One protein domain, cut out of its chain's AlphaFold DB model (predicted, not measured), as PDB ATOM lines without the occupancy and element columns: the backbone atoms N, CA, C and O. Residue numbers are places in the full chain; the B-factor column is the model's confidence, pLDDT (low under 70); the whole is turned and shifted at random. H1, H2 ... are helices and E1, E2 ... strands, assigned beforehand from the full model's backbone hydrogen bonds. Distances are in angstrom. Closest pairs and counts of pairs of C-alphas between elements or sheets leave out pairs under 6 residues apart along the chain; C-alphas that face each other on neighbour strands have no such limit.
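This is residues 18 to 73 and 110 to 138 of the 150 residues of the protein "DDE Tnp4 domain-containing protein" of Prunus persica (UniProt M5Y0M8). A two-stranded antiparallel hairpin, E1 and E2, stands in the middle, and three separate helices are set around it: H3 runs alongside E2, H1 packs on another side of the hairpin, and H2 lies near its turn. Past H1, the long unnamed stretch of residues 52 to 73 makes one end of the longest axis. The 85 printed residues hold two named strands and three named helices, in the order E1 E2 H1 H2 H3, of mixed class. The whole is only just compact, close to loose, with a radius of gyration of the C-alphas of 13.9 A and spans of 39 by 28 by 23 A.

E1, residues 18 to 23, and E2, residues 29 to 37, form a hairpin, antiparallel at 170 degrees; N 20 and O 33 are 2.9 A apart and N 33 and O 20 2.8 A, within hydrogen-bond range. H3, residues 130 to 138, has 5 pairs of C-alphas within 8 A of E2, the closest being Ser 34 and Ile 134 at 5.8 A. For H1, residues 42 to 51, and E2 the closest C-alphas are Ile 45 and Trp 36, 7.2 A. For H2, residues 110 to 118, and E1 they are Ile 111 and Cys 23, 7.8 A. H1, H2 and H3 are apart from each other. In H1, H2 and H3 every O i to N i+4 pair is within hydrogen-bond range.

E1 begins at C-alpha 18 (48.788, -41.396, 46.673) and is 16.3 A long; E2 is 21.1 A. H1 measures 15.0 A, H2 12.2 A and H3 12.8 A, ending at C-alpha 138 (47.917, -46.420, 34.771).

The C-alphas farthest apart, Phe 73 and Pro 127, are 41.2 A apart. Residues 74 to 109 are not printed; C-alphas 73 and 110 are 22.3 A apart across the cut. The link from H2 to H3 is long. Mean pLDDT of the printed part is 72.1; residues 35 to 70 and 125 to 126 are under 70.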
ATOM      1  N   ASN A  18      50.073 -40.849  46.253       73.50
ATOM      2  CA  ASN A  18      48.788 -41.396  46.673       73.50
ATOM      3  C   ASN A  18      47.955 -41.741  45.432       73.50
ATOM      4  O   ASN A  18      47.825 -40.943  44.501       73.50
ATOM      5  N   VAL A  19      47.400 -42.954  45.419       77.94
ATOM      6  CA  VAL A  19      46.530 -43.461  44.354       77.94
ATOM      7  C   VAL A  19      45.179 -43.783  44.973       77.94
ATOM      8  O   VAL A  19      45.093 -44.625  45.864       77.94
ATOM      9  N   LEU A  20      44.130 -43.125  44.489       81.88
ATOM     10  CA  LEU A  20      42.756 -43.480  44.820       81.88
ATOM     11  C   LEU A  20      42.246 -44.446  43.757       81.88
ATOM     12  O   LEU A  20      42.355 -44.170  42.566       81.88
ATOM     13  N   ALA A  21      41.676 -45.570  44.170       84.12
ATOM     14  CA  ALA A  21      41.128 -46.539  43.238       84.12
ATOM     15  C   ALA A  21      39.849 -47.174  43.775       84.12
ATOM     16  O   ALA A  21      39.637 -47.254  44.984       84.12
ATOM     17  N   THR A  22      39.026 -47.666  42.854       84.06
ATOM     18  CA  THR A  22      37.908 -48.564  43.149       84.06
ATOM     19  C   THR A  22      38.043 -49.822  42.308       84.06
ATOM     20  O   THR A  22      38.613 -49.792  41.211       84.06
ATOM     21  N   CYS A  23      37.517 -50.926  42.820       86.31
ATOM     22  CA  CYS A  23      37.529 -52.210  42.139       86.31
ATOM     23  C   CYS A  23      36.187 -52.928  42.286       86.31
ATOM     24  O   CYS A  23      35.402 -52.617  43.186       86.31
ATOM     25  N   ASN A  24      35.936 -53.894  41.406       85.69
ATOM     26  CA  ASN A  24      34.842 -54.852  41.559       85.69
ATOM     27  C   ASN A  24      35.263 -56.032  42.464       85.69
ATOM     28  O   ASN A  24      36.404 -56.114  42.928       85.69
ATOM     29  N   PHE A  25      34.329 -56.949  42.732       86.06
ATOM     30  CA  PHE A  25      34.592 -58.150  43.534       86.06
ATOM     31  C   PHE A  25      35.528 -59.154  42.840       86.06
ATOM     32  O   PHE A  25      36.163 -59.955  43.525       86.06
ATOM     33  N   ASP A  26      35.694 -59.046  41.519       89.44
ATOM     34  CA  ASP A  26      36.601 -59.869  40.708       89.44
ATOM     35  C   ASP A  26      38.060 -59.384  40.748       89.44
ATOM     36  O   ASP A  26      38.934 -59.935  40.069       89.44
ATOM     37  N   LEU A  27      38.362 -58.398  41.601       91.50
ATOM     38  CA  LEU A  27      39.692 -57.806  41.775       91.50
ATOM     39  C   LEU A  27      40.217 -57.145  40.488       91.50
ATOM     40  O   LEU A  27      41.420 -57.197  40.202       91.50
ATOM     41  N   GLU A  28      39.322 -56.490  39.749       91.31
ATOM     42  CA  GLU A  28      39.637 -55.598  38.634       91.31
ATOM     43  C   GLU A  28      39.433 -54.140  39.049       91.31
ATOM     44  O   GLU A  28      38.427 -53.779  39.667       91.31
ATOM     45  N   PHE A  29      40.369 -53.271  38.679       90.38
ATOM     46  CA  PHE A  29      40.217 -51.834  38.887       90.38
ATOM     47  C   PHE A  29      39.185 -51.264  37.910       90.38
ATOM     48  O   PHE A  29      39.348 -51.393  36.699       90.38
ATOM     49  N   ILE A  30      38.159 -50.584  38.421       87.88
ATOM     50  CA  ILE A  30      37.115 -49.945  37.595       87.88
ATOM     51  C   ILE A  30      37.329 -48.433  37.467       87.88
ATOM     52  O   ILE A  30      36.869 -47.806  36.518       87.88
ATOM     53  N   TYR A  31      38.053 -47.843  38.419       83.50
ATOM     54  CA  TYR A  31      38.442 -46.439  38.398       83.50
ATOM     55  C   TYR A  31      39.739 -46.262  39.173       83.50
ATOM     56  O   TYR A  31      39.875 -46.794  40.277       83.50
ATOM     57  N   VAL A  32      40.670 -45.492  38.612       84.12
ATOM     58  CA  VAL A  32      41.941 -45.144  39.246       84.12
ATOM     59  C   VAL A  32      42.227 -43.669  39.015       84.12
ATOM     60  O   VAL A  32      42.202 -43.184  37.887       84.12
ATOM     61  N   LEU A  33      42.534 -42.966  40.097       81.06
ATOM     62  CA  LEU A  33      42.999 -41.592  40.122       81.06
ATOM     63  C   LEU A  33      44.389 -41.569  40.764       81.06
ATOM     64  O   LEU A  33      44.545 -41.723  41.975       81.06
ATOM     65  N   SER A  34      45.416 -41.399  39.936       71.75
ATOM     66  CA  SER A  34      46.823 -41.597  40.307       71.75
ATOM     67  C   SER A  34      47.586 -40.301  40.617       71.75
ATOM     68  O   SER A  34      48.794 -40.240  40.385       71.75
ATOM     69  N   TRP A  35      46.906 -39.251  41.082       61.34
ATOM     70  CA  TRP A  35      47.415 -37.876  40.992       61.34
ATOM     71  C   TRP A  35      47.466 -37.123  42.324       61.34
ATOM     72  O   TRP A  35      46.811 -36.098  42.451       61.34
ATOM     73  N   TRP A  36      48.259 -37.573  43.305       58.06
ATOM     74  CA  TRP A  36      48.526 -36.753  44.497       58.06
ATOM     75  C   TRP A  36      49.938 -36.934  45.060       58.06
ATOM     76  O   TRP A  36      50.378 -38.057  45.322       58.06
ATOM     77  N   GLU A  37      50.619 -35.810  45.299       54.03
ATOM     78  CA  GLU A  37      51.790 -35.740  46.176       54.03
ATOM     79  C   GLU A  37      51.390 -36.233  47.571       54.03
ATOM     80  O   GLU A  37      50.348 -35.851  48.106       54.03
ATOM     81  N   GLY A  38      52.208 -37.095  48.165       47.06
ATOM     82  CA  GLY A  38      51.886 -37.900  49.347       47.06
ATOM     83  C   GLY A  38      51.695 -37.142  50.660       47.06
ATOM     84  O   GLY A  38      51.681 -37.762  51.718       47.06
ATOM     85  N   SER A  39      51.560 -35.819  50.593       45.66
ATOM     86  CA  SER A  39      51.194 -34.915  51.688       45.66
ATOM     87  C   SER A  39      49.769 -34.361  51.544       45.66
ATOM     88  O   SER A  39      49.305 -33.618  52.408       45.66
ATOM     89  N   ALA A  40      49.055 -34.694  50.462       50.31
ATOM     90  CA  ALA A  40      47.647 -34.361  50.325       50.31
ATOM     91  C   ALA A  40      46.838 -35.150  51.360       50.31
ATOM     92  O   ALA A  40      46.808 -36.379  51.327       50.31
ATOM     93  N   HIS A  41      46.191 -34.428  52.278       53.44
ATOM     94  CA  HIS A  41      45.291 -35.014  53.266       53.44
ATOM     95  C   HIS A  41      44.243 -35.865  52.541       53.44
ATOM     96  O   HIS A  41      43.659 -35.394  51.563       53.44
ATOM     97  N   ASP A  42      43.983 -37.074  53.031       56.72
ATOM     98  CA  ASP A  42      43.041 -38.033  52.440       56.72
ATOM     99  C   ASP A  42      41.703 -37.373  52.033       56.72
ATOM    100  O   ASP A  42      41.174 -37.591  50.943       56.72
ATOM    101  N   SER A  43      41.218 -36.431  52.847       55.38
ATOM    102  CA  SER A  43      40.022 -35.617  52.603       55.38
ATOM    103  C   SER A  43      40.056 -34.753  51.330       55.38
ATOM    104  O   SER A  43      39.009 -34.567  50.711       55.38
ATOM    105  N   ARG A  44      41.221 -34.241  50.908       58.62
ATOM    106  CA  ARG A  44      41.386 -33.455  49.668       58.62
ATOM    107  C   ARG A  44      41.349 -34.339  48.423       58.62
ATOM    108  O   ARG A  44      40.693 -33.978  47.451       58.62
ATOM    109  N   ILE A  45      41.994 -35.506  48.489       59.72
ATOM    110  CA  ILE A  45      41.981 -36.525  47.424       59.72
ATOM    111  C   ILE A  45      40.542 -36.955  47.135       59.72
ATOM    112  O   ILE A  45      40.118 -37.078  45.986       59.72
ATOM    113  N   LEU A  46      39.778 -37.139  48.207       57.72
ATOM    114  CA  LEU A  46      38.387 -37.541  48.142       57.72
ATOM    115  C   LEU A  46      37.469 -36.424  47.618       57.72
ATOM    116  O   LEU A  46      36.579 -36.701  46.823       57.72
ATOM    117  N   GLN A  47      37.695 -35.165  48.007       58.47
ATOM    118  CA  GLN A  47      36.900 -34.027  47.531       58.47
ATOM    119  C   GLN A  47      37.036 -33.810  46.015       58.47
ATOM    120  O   GLN A  47      36.041 -33.530  45.353       58.47
ATOM    121  N   ASP A  48      38.230 -33.988  45.451       58.75
ATOM    122  CA  ASP A  48      38.436 -33.915  43.997       58.75
ATOM    123  C   ASP A  48      37.787 -35.096  43.257       58.75
ATOM    124  O   ASP A  48      37.181 -34.928  42.196       58.75
ATOM    125  N   ALA A  49      37.834 -36.291  43.855       57.66
ATOM    126  CA  ALA A  49      37.143 -37.460  43.325       57.66
ATOM    127  C   ALA A  49      35.612 -37.290  43.303       57.66
ATOM    128  O   ALA A  49      34.972 -37.860  42.426       57.66
ATOM    129  N   LEU A  50      35.035 -36.482  44.204       57.19
ATOM    130  CA  LEU A  50      33.603 -36.143  44.201       57.19
ATOM    131  C   LEU A  50      33.196 -35.144  43.114       57.19
ATOM    132  O   LEU A  50      32.053 -35.161  42.660       57.19
ATOM    133  N   ILE A  51      34.101 -34.248  42.712       58.31
ATOM    134  CA  ILE A  51      33.832 -33.269  41.644       58.31
ATOM    135  C   ILE A  51      33.693 -33.992  40.293       58.31
ATOM    136  O   ILE A  51      32.956 -33.553  39.406       58.31
ATOM    137  N   ARG A  52      34.352 -35.147  40.147       55.66
ATOM    138  CA  ARG A  52      34.230 -36.046  38.997       55.66
ATOM    139  C   ARG A  52      33.045 -36.992  39.237       55.66
ATOM    140  O   ARG A  52      33.059 -37.763  40.183       55.66
ATOM    141  N   ARG A  53      31.995 -36.905  38.407       46.03
ATOM    142  CA  ARG A  53      30.666 -37.557  38.552       46.03
ATOM    143  C   ARG A  53      30.663 -39.105  38.551       46.03
ATOM    144  O   ARG A  53      29.930 -39.722  37.783       46.03
ATOM    145  N   ASN A  54      31.417 -39.754  39.436       49.78
ATOM    146  CA  ASN A  54      31.556 -41.206  39.477       49.78
ATOM    147  C   ASN A  54      31.371 -41.729  40.916       49.78
ATOM    148  O   ASN A  54      32.341 -42.047  41.590       49.78
ATOM    149  N   GLY A  55      30.118 -41.804  41.381       51.44
ATOM    150  CA  GLY A  55      29.551 -42.842  42.268       51.44
ATOM    151  C   GLY A  55      30.322 -43.429  43.468       51.44
ATOM    152  O   GLY A  55      29.948 -44.516  43.909       51.44
ATOM    153  N   LEU A  56      31.355 -42.786  44.012       53.72
ATOM    154  CA  LEU A  56      32.086 -43.251  45.198       53.72
ATOM    155  C   LEU A  56      31.180 -43.183  46.438       53.72
ATOM    156  O   LEU A  56      30.808 -42.092  46.851       53.72
ATOM    157  N   LYS A  57      30.813 -44.339  47.017       56.34
ATOM    158  CA  LYS A  57      29.875 -44.418  48.162       56.34
ATOM    159  C   LYS A  57      30.491 -44.906  49.483       56.34
ATOM    160  O   LYS A  57      29.966 -44.556  50.535       56.34
ATOM    161  N   CYS A  58      31.587 -45.673  49.464       55.91
ATOM    162  CA  CYS A  58      32.219 -46.229  50.676       55.91
ATOM    163  C   CYS A  58      33.655 -45.729  50.834       55.91
ATOM    164  O   CYS A  58      34.409 -45.703  49.861       55.91
ATOM    165  N   VAL A  59      34.021 -45.336  52.054       59.34
ATOM    166  CA  VAL A  59      35.298 -44.682  52.365       59.34
ATOM    167  C   VAL A  59      35.828 -45.201  53.705       59.34
ATOM    168  O   VAL A  59      35.061 -45.607  54.570       59.34
ATOM    169  N   ASP A  60      37.148 -45.207  53.885       59.78
ATOM    170  CA  ASP A  60      37.783 -45.634  55.134       59.78
ATOM    171  C   ASP A  60      37.294 -44.852  56.380       59.78
ATOM    172  O   ASP A  60      36.923 -43.684  56.322       59.78
ATOM    173  N   SER A  61      37.390 -45.497  57.539       53.38
ATOM    174  CA  SER A  61      37.216 -44.957  58.891       53.38
ATOM    175  C   SER A  61      38.039 -43.698  59.206       53.38
ATOM    176  O   SER A  61      37.656 -42.926  60.088       53.38
ATOM    177  N   GLY A  62      39.138 -43.464  58.476       55.25
ATOM    178  CA  GLY A  62      39.954 -42.248  58.556       55.25
ATOM    179  C   GLY A  62      39.268 -40.988  58.016       55.25
ATOM    180  O   GLY A  62      39.772 -39.881  58.212       55.25
ATOM    181  N   PHE A  63      38.111 -41.121  57.364       56.88
ATOM    182  CA  PHE A  63      37.416 -40.007  56.736       56.88
ATOM    183  C   PHE A  63      36.180 -39.569  57.531       56.88
ATOM    184  O   PHE A  63      35.482 -40.392  58.129       56.88
ATOM    185  N   PRO A  64      35.867 -38.262  57.540       53.12
ATOM    186  CA  PRO A  64      34.634 -37.776  58.138       53.12
ATOM    187  C   PRO A  64      33.426 -38.217  57.303       53.12
ATOM    188  O   PRO A  64      33.421 -38.053  56.082       53.12
ATOM    189  N   ASN A  65      32.371 -38.696  57.971       56.47
ATOM    190  CA  ASN A  65      31.066 -38.901  57.343       56.47
ATOM    191  C   ASN A  65      30.570 -37.564  56.763       56.47
ATOM    192  O   ASN A  65      30.272 -36.629  57.506       56.47
ATOM    193  N   ARG A  66      30.502 -37.457  55.433       55.25
ATOM    194  CA  ARG A  66      29.835 -36.358  54.714       55.25
ATOM    195  C   ARG A  66      28.818 -36.949  53.748       55.25
ATOM    196  O   ARG A  66      28.889 -38.129  53.416       55.25
ATOM    197  N   CYS A  67      27.883 -36.121  53.286       43.00
ATOM    198  CA  CYS A  67      26.945 -36.501  52.232       43.00
ATOM    199  C   CYS A  67      27.729 -37.127  51.060       43.00
ATOM    200  O   CYS A  67      28.662 -36.493  50.575       43.00
ATOM    201  N   GLN A  68      27.340 -38.342  50.643       52.59
ATOM    202  CA  GLN A  68      27.999 -39.236  49.663       52.59
ATOM    203  C   GLN A  68      29.023 -40.253  50.215       52.59
ATOM    204  O   GLN A  68      29.434 -41.129  49.459       52.59
ATOM    205  N   PHE A  69      29.357 -40.244  51.513       65.19
ATOM    206  CA  PHE A  69      30.256 -41.237  52.120       65.19
ATOM    207  C   PHE A  69      29.609 -42.033  53.242       65.19
ATOM    208  O   PHE A  69      28.935 -41.486  54.112       65.19
ATOM    209  N   LEU A  70      29.885 -43.332  53.231       69.38
ATOM    210  CA  LEU A  70      29.469 -44.286  54.244       69.38
ATOM    211  C   LEU A  70      30.711 -44.777  54.990       69.38
ATOM    212  O   LEU A  70      31.335 -45.735  54.545       69.38
ATOM    213  N   ALA A  71      31.095 -44.109  56.080       77.25
ATOM    214  CA  ALA A  71      32.127 -44.609  56.989       77.25
ATOM    215  C   ALA A  71      31.508 -45.597  58.000       77.25
ATOM    216  O   ALA A  71      30.307 -45.518  58.283       77.25
ATOM    217  N   PRO A  72      32.302 -46.516  58.580       85.38
ATOM    218  CA  PRO A  72      31.800 -47.465  59.565       85.38
ATOM    219  C   PRO A  72      31.301 -46.773  60.838       85.38
ATOM    220  O   PRO A  72      31.820 -45.732  61.257       85.38
ATOM    221  N   PHE A  73      30.317 -47.390  61.491       84.75
ATOM    222  CA  PHE A  73      29.867 -46.971  62.813       84.75
ATOM    223  C   PHE A  73      30.972 -47.222  63.839       84.75
ATOM    224  O   PHE A  73      31.518 -48.324  63.936       84.75
ATOM    225  N   ARG A 110      43.050 -56.278  49.344       92.44
ATOM    226  CA  ARG A 110      43.518 -57.451  48.594       92.44
ATOM    227  C   ARG A 110      44.002 -57.094  47.194       92.44
ATOM    228  O   ARG A 110      45.090 -57.538  46.823       92.44
ATOM    229  N   ILE A 111      43.252 -56.301  46.422       92.81
ATOM    230  CA  ILE A 111      43.683 -55.925  45.065       92.81
ATOM    231  C   ILE A 111      44.975 -55.102  45.112       92.81
ATOM    232  O   ILE A 111      45.894 -55.383  44.345       92.81
ATOM    233  N   PHE A 112      45.117 -54.169  46.060       90.06
ATOM    234  CA  PHE A 112      46.365 -53.419  46.233       90.06
ATOM    235  C   PHE A 112      47.530 -54.305  46.692       90.06
ATOM    236  O   PHE A 112      48.661 -54.098  46.246       90.06
ATOM    237  N   GLY A 113      47.275 -55.299  47.547       90.88
ATOM    238  CA  GLY A 113      48.264 -56.303  47.939       90.88
ATOM    239  C   GLY A 113      48.784 -57.095  46.738       90.88
ATOM    240  O   GLY A 113      49.992 -57.138  46.505       90.88
ATOM    241  N   ILE A 114      47.878 -57.644  45.922       92.31
ATOM    242  CA  ILE A 114      48.219 -58.368  44.685       92.31
ATOM    243  C   ILE A 114      48.973 -57.454  43.718       92.31
ATOM    244  O   ILE A 114      50.017 -57.836  43.194       92.31
ATOM    245  N   PHE A 115      48.480 -56.234  43.514       91.25
ATOM    246  CA  PHE A 115      49.070 -55.261  42.602       91.25
ATOM    247  C   PHE A 115      50.524 -54.926  42.974       91.25
ATOM    248  O   PHE A 115      51.407 -54.968  42.119       91.25
ATOM    249  N   LYS A 116      50.805 -54.679  44.261       87.88
ATOM    250  CA  LYS A 116      52.166 -54.409  44.768       87.88
ATOM    251  C   LYS A 116      53.091 -55.628  44.717       87.88
ATOM    252  O   LYS A 116      54.307 -55.466  44.626       87.88
ATOM    253  N   LEU A 117      52.546 -56.841  44.817       90.88
ATOM    254  CA  LEU A 117      53.320 -58.073  44.647       90.88
ATOM    255  C   LEU A 117      53.668 -58.321  43.176       90.88
ATOM    256  O   LEU A 117      54.799 -58.694  42.884       90.88
ATOM    257  N   ARG A 118      52.717 -58.073  42.269       92.56
ATOM    258  CA  ARG A 118      52.862 -58.253  40.819       92.56
ATOM    259  C   ARG A 118      53.809 -57.224  40.202       92.56
ATOM    260  O   ARG A 118      54.664 -57.579  39.399       92.56
ATOM    261  N   PHE A 119      53.691 -55.962  40.602       90.94
ATOM    262  CA  PHE A 119      54.501 -54.866  40.074       90.94
ATOM    263  C   PHE A 119      55.481 -54.372  41.134       90.94
ATOM    264  O   PHE A 119      55.237 -53.397  41.849       90.94
ATOM    265  N   ILE A 120      56.636 -55.041  41.205       87.12
ATOM    266  CA  ILE A 120      57.708 -54.733  42.166       87.12
ATOM    267  C   ILE A 120      58.228 -53.292  42.065       87.12
ATOM    268  O   ILE A 120      58.797 -52.783  43.027       87.12
ATOM    269  N   ILE A 121      57.982 -52.608  40.942       84.38
ATOM    270  CA  ILE A 121      58.309 -51.193  40.729       84.38
ATOM    271  C   ILE A 121      57.698 -50.270  41.794       84.38
ATOM    272  O   ILE A 121      58.284 -49.239  42.104       84.38
ATOM    273  N   PHE A 122      56.568 -50.658  42.402       80.81
ATOM    274  CA  PHE A 122      55.924 -49.899  43.481       80.81
ATOM    275  C   PHE A 122      56.467 -50.218  44.879       80.81
ATOM    276  O   PHE A 122      56.083 -49.554  45.841       80.81
ATOM    277  N   LYS A 123      57.336 -51.230  45.028       75.25
ATOM    278  CA  LYS A 123      58.023 -51.511  46.303       75.25
ATOM    279  C   LYS A 123      59.197 -50.569  46.549       75.25
ATOM    280  O   LYS A 123      59.599 -50.384  47.693       75.25
ATOM    281  N   PHE A 124      59.729 -49.974  45.487       73.25
ATOM    282  CA  PHE A 124      60.845 -49.041  45.542       73.25
ATOM    283  C   PHE A 124      60.365 -47.635  45.183       73.25
ATOM    284  O   PHE A 124      59.283 -47.468  44.630       73.25
ATOM    285  N   ALA A 125      61.152 -46.611  45.514       68.81
ATOM    286  CA  ALA A 125      60.913 -45.254  45.037       68.81
ATOM    287  C   ALA A 125      61.646 -45.091  43.697       68.81
ATOM    288  O   ALA A 125      62.847 -44.811  43.706       68.81
ATOM    289  N   PRO A 126      60.994 -45.316  42.541       67.94
ATOM    290  CA  PRO A 126      61.715 -45.294  41.287       67.94
ATOM    291  C   PRO A 126      62.168 -43.861  40.958       67.94
ATOM    292  O   PRO A 126      61.425 -42.902  41.218       67.94
ATOM    293  N   PRO A 127      63.349 -43.677  40.346       78.31
ATOM    294  CA  PRO A 127      63.919 -42.364  40.045       78.31
ATOM    295  C   PRO A 127      63.246 -41.696  38.830       78.31
ATOM    296  O   PRO A 127      63.889 -40.995  38.059       78.31
ATOM    297  N   PHE A 128      61.949 -41.928  38.623       81.44
ATOM    298  CA  PHE A 128      61.201 -41.342  37.518       81.44
ATOM    299  C   PHE A 128      60.588 -39.994  37.905       81.44
ATOM    300  O   PHE A 128      60.131 -39.848  39.048       81.44
ATOM    301  N   PRO A 129      60.490 -39.046  36.954       81.44
ATOM    302  CA  PRO A 129      59.679 -37.847  37.112       81.44
ATOM    303  C   PRO A 129      58.231 -38.193  37.465       81.44
ATOM    304  O   PRO A 129      57.702 -39.233  37.068       81.44
ATOM    305  N   TYR A 130      57.561 -37.296  38.181       75.75
ATOM    306  CA  TYR A 130      56.199 -37.516  38.668       75.75
ATOM    307  C   TYR A 130      55.201 -37.868  37.546       75.75
ATOM    308  O   TYR A 130      54.450 -38.836  37.671       75.75
ATOM    309  N   ALA A 131      55.260 -37.167  36.407       80.38
ATOM    310  CA  ALA A 131      54.424 -37.455  35.237       80.38
ATOM    311  C   ALA A 131      54.616 -38.889  34.703       80.38
ATOM    312  O   ALA A 131      53.647 -39.568  34.365       80.38
ATOM    313  N   THR A 132      55.854 -39.382  34.693       83.50
ATOM    314  CA  THR A 132      56.176 -40.756  34.290       83.50
ATOM    315  C   THR A 132      55.641 -41.770  35.302       83.50
ATOM    316  O   THR A 132      55.093 -42.796  34.909       83.50
ATOM    317  N   ARG A 133      55.716 -41.480  36.608       81.19
ATOM    318  CA  ARG A 133      55.159 -42.364  37.652       81.19
ATOM    319  C   ARG A 133      53.648 -42.546  37.507       81.19
ATOM    320  O   ARG A 133      53.151 -43.657  37.658       81.19
ATOM    321  N   ILE A 134      52.918 -41.486  37.159       82.81
ATOM    322  CA  ILE A 134      51.481 -41.556  36.848       82.81
ATOM    323  C   ILE A 134      51.207 -42.510  35.685       82.81
ATOM    324  O   ILE A 134      50.348 -43.382  35.802       82.81
ATOM    325  N   GLN A 135      51.952 -42.378  34.587       87.62
ATOM    326  CA  GLN A 135      51.792 -43.250  33.422       87.62
ATOM    327  C   GLN A 135      52.104 -44.712  33.761       87.62
ATOM    328  O   GLN A 135      51.363 -45.599  33.347       87.62
ATOM    329  N   ILE A 136      53.137 -44.959  34.574       89.44
ATOM    330  CA  ILE A 136      53.477 -46.301  35.069       89.44
ATOM    331  C   ILE A 136      52.315 -46.897  35.874       89.44
ATOM    332  O   ILE A 136      51.939 -48.040  35.628       89.44
ATOM    333  N   VAL A 137      51.709 -46.137  36.797       88.56
ATOM    334  CA  VAL A 137      50.540 -46.604  37.568       88.56
ATOM    335  C   VAL A 137      49.401 -47.015  36.637       88.56
ATOM    336  O   VAL A 137      48.892 -48.128  36.759       88.56
ATOM    337  N   LEU A 138      49.024 -46.151  35.692       90.31
ATOM    338  CA  LEU A 138      47.917 -46.420  34.771       90.31
ATOM    339  C   LEU A 138      48.205 -47.613  33.846       90.31
ATOM    340  O   LEU A 138      47.330 -48.453  33.645       90.31
TER     341      LEU A 138